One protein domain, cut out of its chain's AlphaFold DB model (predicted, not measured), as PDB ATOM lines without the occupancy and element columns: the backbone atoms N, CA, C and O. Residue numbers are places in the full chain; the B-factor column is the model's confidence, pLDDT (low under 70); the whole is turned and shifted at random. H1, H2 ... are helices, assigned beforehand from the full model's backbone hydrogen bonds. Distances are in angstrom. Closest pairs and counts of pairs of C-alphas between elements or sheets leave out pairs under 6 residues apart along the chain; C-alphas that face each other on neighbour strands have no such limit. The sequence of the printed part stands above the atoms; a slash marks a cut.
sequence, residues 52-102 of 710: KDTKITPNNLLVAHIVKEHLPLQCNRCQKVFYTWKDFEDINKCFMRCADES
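What this domain is: This is residues 52 to 102 of the 710 residues of the protein "C2H2-type domain-containing protein" of Anopheles farauti (UniProt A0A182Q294). A loop, residues 70 to 84, folds back on itself as a hairpin-like arm, with H1 at one end of the domain and H3 running out to the other; short H2 leads from the loop into H3. The printed part has 51 residues with three named helices, H1, H2, H3 in that order, and no named strand. The class is all helix, though named helices hold 24 of the 51 residues. It is compact, with a radius of gyration of the C-alphas of 11.2 A, yet elongated, spanning 33 by 21 by 15 A.

Where its parts are: Start at Lys 52 and go on to C-alpha 61 at (124.864, 131.558, 211.661), where H1, residues 61 to 69, begins; it is 11.9 A long. H2 is residues 85 to 89. H3, residues 91 to 100, runs 14.8 A to C-alpha 100 at (100.068, 122.475, 228.086).

How they stand to each other: Look at Val 67 and Trp 85: their C-alphas, 6.4 A apart, are the closest of H1 and H2, which are close but not clearly touching. H1 and H3 are apart. H2 and H3 meet only through their link. Residues 73 to 74 pair with 81 to 82, antiparallel. In H1 and H2 every O i to N i+4 pair is within hydrogen-bond range; in H3, 5 of 6.

The domain as a whole: The C-alphas of Asn 59 and Ser 102, the two farthest apart, are 33.1 A apart. The printed part has no cut. The link from H1 to H2 is long, that from H2 to H3 tight. The model's pLDDT is under 70 at residue 53 and residues 97 to 102.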
ATOM      1  N   LYS A  52     111.194 122.135 218.387       72.06
ATOM      2  CA  LYS A  52     111.923 121.783 219.622       72.06
ATOM      3  C   LYS A  52     113.356 121.289 219.329       72.06
ATOM      4  O   LYS A  52     114.245 121.452 220.153       72.06
ATOM      5  N   ASP A  53     113.594 120.760 218.125       67.94
ATOM      6  CA  ASP A  53     114.890 120.217 217.692       67.94
ATOM      7  C   ASP A  53     115.860 121.261 217.103       67.94
ATOM      8  O   ASP A  53     117.038 120.949 216.896       67.94
ATOM      9  N   THR A  54     115.410 122.488 216.792       72.50
ATOM     10  CA  THR A  54     116.325 123.537 216.309       72.50
ATOM     11  C   THR A  54     117.152 124.051 217.477       72.50
ATOM     12  O   THR A  54     116.735 124.966 218.180       72.50
ATOM     13  N   LYS A  55     118.329 123.452 217.684       72.69
ATOM     14  CA  LYS A  55     119.292 123.867 218.711       72.69
ATOM     15  C   LYS A  55     119.709 125.323 218.481       72.69
ATOM     16  O   LYS A  55     120.463 125.623 217.555       72.69
ATOM     17  N   ILE A  56     119.211 126.213 219.331       76.25
ATOM     18  CA  ILE A  56     119.570 127.633 219.366       76.25
ATOM     19  C   ILE A  56     120.947 127.726 220.031       76.25
ATOM     20  O   ILE A  56     121.072 127.817 221.246       76.25
ATOM     21  N   THR A  57     121.993 127.599 219.218       71.88
ATOM     22  CA  THR A  57     123.386 127.848 219.604       71.88
ATOM     23  C   THR A  57     123.874 129.119 218.905       71.88
ATOM     24  O   THR A  57     123.495 129.343 217.752       71.88
ATOM     25  N   PRO A  58     124.737 129.937 219.535       70.56
ATOM     26  CA  PRO A  58     125.272 131.154 218.910       70.56
ATOM     27  C   PRO A  58     126.029 130.859 217.605       70.56
ATOM     28  O   PRO A  58     125.958 131.629 216.651       70.56
ATOM     29  N   ASN A  59     126.663 129.687 217.519       77.88
ATOM     30  CA  ASN A  59     127.416 129.230 216.349       77.88
ATOM     31  C   ASN A  59     126.523 128.934 215.123       77.88
ATOM     32  O   ASN A  59     127.032 128.797 214.011       77.88
ATOM     33  N   ASN A  60     125.198 128.821 215.288       86.88
ATOM     34  CA  ASN A  60     124.282 128.673 214.160       86.88
ATOM     35  C   ASN A  60     124.065 130.035 213.485       86.88
ATOM     36  O   ASN A  60     123.140 130.771 213.824       86.88
ATOM     37  N   LEU A  61     124.885 130.326 212.468       87.19
ATOM     38  CA  LEU A  61     124.864 131.558 211.661       87.19
ATOM     39  C   LEU A  61     123.457 131.985 211.196       87.19
ATOM     40  O   LEU A  61     123.165 133.175 211.108       87.19
ATOM     41  N   LEU A  62     122.563 131.024 210.932       88.75
ATOM     42  CA  LEU A  62     121.162 131.285 210.591       88.75
ATOM     43  C   LEU A  62     120.394 131.978 211.729       88.75
ATOM     44  O   LEU A  62     119.632 132.904 211.472       88.75
ATOM     45  N   VAL A  63     120.596 131.547 212.976       88.50
ATOM     46  CA  VAL A  63     119.951 132.131 214.161       88.50
ATOM     47  C   VAL A  63     120.548 133.509 214.445       88.50
ATOM     48  O   VAL A  63     119.799 134.452 214.673       88.50
ATOM     49  N   ALA A  64     121.872 133.663 214.332       88.69
ATOM     50  CA  ALA A  64     122.536 134.963 214.453       88.69
ATOM     51  C   ALA A  64     122.031 135.978 213.401       88.69
ATOM     52  O   ALA A  64     121.765 137.133 213.729       88.69
ATOM     53  N   HIS A  65     121.820 135.541 212.153       91.25
ATOM     54  CA  HIS A  65     121.186 136.350 211.107       91.25
ATOM     55  C   HIS A  65     119.724 136.701 211.438       91.25
ATOM     56  O   HIS A  65     119.339 137.853 211.273       91.25
ATOM     57  N   ILE A  66     118.924 135.757 211.951       90.81
ATOM     58  CA  ILE A  66     117.535 136.020 212.370       90.81
ATOM     59  C   ILE A  66     117.486 137.052 213.505       90.81
ATOM     60  O   ILE A  66     116.729 138.016 213.422       90.81
ATOM     61  N   VAL A  67     118.336 136.908 214.521       89.81
ATOM     62  CA  VAL A  67     118.435 137.866 215.631       89.81
ATOM     63  C   VAL A  67     118.879 139.255 215.142       89.81
ATOM     64  O   VAL A  67     118.379 140.260 215.632       89.81
ATOM     65  N   LYS A  68     119.759 139.336 214.133       89.94
ATOM     66  CA  LYS A  68     120.290 140.615 213.628       89.94
ATOM     67  C   LYS A  68     119.429 141.318 212.565       89.94
ATOM     68  O   LYS A  68     119.430 142.544 212.525       89.94
ATOM     69  N   GLU A  69     118.747 140.586 211.681       90.12
ATOM     70  CA  GLU A  69     117.970 141.155 210.557       90.12
ATOM     71  C   GLU A  69     116.443 141.044 210.719       90.12
ATOM     72  O   GLU A  69     115.720 141.649 209.924       90.12
ATOM     73  N   HIS A  70     115.933 140.285 211.700       90.75
ATOM     74  CA  HIS A  70     114.499 139.970 211.789       90.75
ATOM     75  C   HIS A  70     113.824 140.199 213.146       90.75
ATOM     76  O   HIS A  70     112.604 140.074 213.196       90.75
ATOM     77  N   LEU A  71     114.538 140.560 214.218       92.19
ATOM     78  CA  LEU A  71     113.880 140.998 215.458       92.19
ATOM     79  C   LEU A  71     113.218 142.385 215.284       92.19
ATOM     80  O   LEU A  71     113.770 143.230 214.575       92.19
ATOM     81  N   PRO A  72     112.075 142.653 215.946       93.94
ATOM     82  CA  PRO A  72     111.346 141.759 216.853       93.94
ATOM     83  C   PRO A  72     110.515 140.687 216.127       93.94
ATOM     84  O   PRO A  72     109.996 140.916 215.037       93.94
ATOM     85  N   LEU A  73     110.347 139.520 216.758       91.81
ATOM     86  CA  LEU A  73     109.574 138.395 216.213       91.81
ATOM     87  C   LEU A  73     108.470 137.958 217.165       91.81
ATOM     88  O   LEU A  73     108.714 137.793 218.352       91.81
ATOM     89  N   GLN A  74     107.274 137.698 216.639       91.06
ATOM     90  CA  GLN A  74     106.141 137.222 217.430       91.06
ATOM     91  C   GLN A  74     105.945 135.707 217.286       91.06
ATOM     92  O   GLN A  74     106.063 135.151 216.194       91.06
ATOM     93  N   CYS A  75     105.606 135.021 218.379       88.81
ATOM     94  CA  CYS A  75     105.145 133.640 218.308       88.81
ATOM     95  C   CYS A  75     103.664 133.572 217.909       88.81
ATOM     96  O   CYS A  75     102.800 133.960 218.690       88.81
ATOM     97  N   ASN A  76     103.349 132.947 216.771       85.62
ATOM     98  CA  ASN A  76     101.970 132.719 216.303       85.62
ATOM     99  C   ASN A  76     101.106 131.808 217.217       85.62
ATOM    100  O   ASN A  76      99.988 131.471 216.840       85.62
ATOM    101  N   ARG A  77     101.626 131.351 218.368       85.00
ATOM    102  CA  ARG A  77     100.872 130.631 219.411       85.00
ATOM    103  C   ARG A  77     100.770 131.464 220.685       85.00
ATOM    104  O   ARG A  77      99.725 132.035 220.943       85.00
ATOM    105  N   CYS A  78     101.870 131.588 221.437       87.00
ATOM    106  CA  CYS A  78     101.878 132.288 222.726       87.00
ATOM    107  C   CYS A  78     101.769 133.826 222.610       87.00
ATOM    108  O   CYS A  78     101.862 134.504 223.625       87.00
ATOM    109  N   GLN A  79     101.675 134.395 221.397       89.00
ATOM    110  CA  GLN A  79     101.720 135.836 221.063       89.00
ATOM    111  C   GLN A  79     102.925 136.636 221.600       89.00
ATOM    112  O   GLN A  79     103.077 137.808 221.257       89.00
ATOM    113  N   LYS A  80     103.821 136.007 222.370       90.56
ATOM    114  CA  LYS A  80     105.042 136.600 222.924       90.56
ATOM    115  C   LYS A  80     105.908 137.169 221.810       90.56
ATOM    116  O   LYS A  80     106.156 136.493 220.808       90.56
ATOM    117  N   VAL A  81     106.364 138.400 222.015       92.25
ATOM    118  CA  VAL A  81     107.315 139.077 221.138       92.25
ATOM    119  C   VAL A  81     108.711 138.907 221.724       92.25
ATOM    120  O   VAL A  81     108.968 139.306 222.856       92.25
ATOM    121  N   PHE A  82     109.595 138.302 220.942       92.31
ATOM    122  CA  PHE A  82     111.023 138.218 221.200       92.31
ATOM    123  C   PHE A  82     111.682 139.490 220.647       92.31
ATOM    124  O   PHE A  82     111.461 139.846 219.485       92.31
ATOM    125  N   TYR A  83     112.489 140.160 221.466       93.19
ATOM    126  CA  TYR A  83     113.238 141.385 221.159       93.19
ATOM    127  C   TYR A  83     114.758 141.192 221.258       93.19
ATOM    128  O   TYR A  83     115.506 141.977 220.676       93.19
ATOM    129  N   THR A  84     115.231 140.171 221.980       92.38
ATOM    130  CA  THR A  84     116.656 139.925 222.248       92.38
ATOM    131  C   THR A  84     117.068 138.469 221.993       92.38
ATOM    132  O   THR A  84     116.235 137.574 221.848       92.38
ATOM    133  N   TRP A  85     118.384 138.214 221.973       88.50
ATOM    134  CA  TRP A  85     118.935 136.852 221.936       88.50
ATOM    135  C   TRP A  85     118.530 136.010 223.164       88.50
ATOM    136  O   TRP A  85     118.285 134.816 223.026       88.50
ATOM    137  N   LYS A  86     118.409 136.616 224.355       89.62
ATOM    138  CA  LYS A  86     118.070 135.894 225.599       89.62
ATOM    139  C   LYS A  86     116.668 135.284 225.518       89.62
ATOM    140  O   LYS A  86     116.456 134.132 225.881       89.62
ATOM    141  N   ASP A  87     115.733 136.022 224.933       88.81
ATOM    142  CA  ASP A  87     114.358 135.576 224.705       88.81
ATOM    143  C   ASP A  87     114.310 134.373 223.732       88.81
ATOM    144  O   ASP A  87     113.389 133.556 223.785       88.81
ATOM    145  N   PHE A  88     115.325 134.237 222.866       84.62
ATOM    146  CA  PHE A  88     115.527 133.084 221.983       84.62
ATOM    147  C   PHE A  88     116.121 131.862 222.703       84.62
ATOM    148  O   PHE A  88     115.834 130.735 222.311       84.62
ATOM    149  N   GLU A  89     116.886 132.027 223.780       84.62
ATOM    150  CA  GLU A  89     117.283 130.900 224.644       84.62
ATOM    151  C   GLU A  89     116.050 130.358 225.401       84.62
ATOM    152  O   GLU A  89     115.821 129.143 225.489       84.62
ATOM    153  N   ASP A  90     115.168 131.278 225.804       83.88
ATOM    154  CA  ASP A  90     113.881 131.022 226.453       83.88
ATOM    155  C   ASP A  90     112.739 130.585 225.512       83.88
ATOM    156  O   ASP A  90     111.640 130.269 225.985       83.88
ATOM    157  N   ILE A  91     112.974 130.427 224.202       83.62
ATOM    158  CA  ILE A  91     111.980 129.854 223.266       83.62
ATOM    159  C   ILE A  91     111.512 128.460 223.716       83.62
ATOM    160  O   ILE A  91     110.344 128.101 223.541       83.62
ATOM    161  N   ASN A  92     112.387 127.706 224.389       78.31
ATOM    162  CA  ASN A  92     112.062 126.425 225.017       78.31
ATOM    163  C   ASN A  92     110.927 126.539 226.054       78.31
ATOM    164  O   ASN A  92     110.109 125.627 226.163       78.31
ATOM    165  N   LYS A  93     110.801 127.677 226.748       82.44
ATOM    166  CA  LYS A  93     109.717 127.937 227.708       82.44
ATOM    167  C   LYS A  93     108.382 128.223 227.008       82.44
ATOM    168  O   LYS A  93     107.356 127.716 227.460       82.44
ATOM    169  N   CYS A  94     108.360 128.942 225.874       80.81
ATOM    170  CA  CYS A  94     107.127 129.053 225.068       80.81
ATOM    171  C   CYS A  94     106.754 127.702 224.419       80.81
ATOM    172  O   CYS A  94     105.573 127.370 224.389       80.81
ATOM    173  N   PHE A  95     107.715 126.865 223.997       76.75
ATOM    174  CA  PHE A  95     107.432 125.502 223.500       76.75
ATOM    175  C   PHE A  95     106.777 124.560 224.520       76.75
ATOM    176  O   PHE A  95     106.141 123.587 224.099       76.75
ATOM    177  N   MET A  96     106.986 124.791 225.819       74.00
ATOM    178  CA  MET A  96     106.316 124.045 226.887       74.00
ATOM    179  C   MET A  96     104.924 124.620 227.152       74.00
ATOM    180  O   MET A  96     103.954 123.914 226.905       74.00
ATOM    181  N   ARG A  97     104.794 125.922 227.468       67.75
ATOM    182  CA  ARG A  97     103.467 126.541 227.682       67.75
ATOM    183  C   ARG A  97     102.503 126.316 226.497       67.75
ATOM    184  O   ARG A  97     101.375 125.893 226.705       67.75
ATOM    185  N   CYS A  98     102.979 126.416 225.248       62.75
ATOM    186  CA  CYS A  98     102.204 126.119 224.025       62.75
ATOM    187  C   CYS A  98     101.840 124.637 223.785       62.75
ATOM    188  O   CYS A  98     101.297 124.321 222.716       62.75
ATOM    189  N   ALA A  99     102.230 123.726 224.674       66.19
ATOM    190  CA  ALA A  99     101.826 122.321 224.664       66.19
ATOM    191  C   ALA A  99     100.802 122.024 225.770       66.19
ATOM    192  O   ALA A  99      99.907 121.216 225.546       66.19
ATOM    193  N   ASP A 100     100.910 122.709 226.911       61.34
ATOM    194  CA  ASP A 100     100.068 122.475 228.086       61.34
ATOM    195  C   ASP A 100      98.781 123.336 228.051       61.34
ATOM    196  O   ASP A 100      97.702 122.876 228.426       61.34
ATOM    197  N   GLU A 101      98.856 124.560 227.507       53.97
ATOM    198  CA  GLU A 101      97.725 125.501 227.386       53.97
ATOM    199  C   GLU A 101      96.652 125.072 226.361       53.97
ATOM    200  O   GLU A 101      95.569 125.646 226.348       53.97
ATOM    201  N   SER A 102      96.850 124.019 225.549       54.50
ATOM    202  CA  SER A 102      95.833 123.557 224.572       54.50
ATOM    203  C   SER A 102      94.630 122.824 225.196       54.50
ATOM    204  O   SER A 102      93.989 122.002 224.544       54.50
TER     205      SER A 102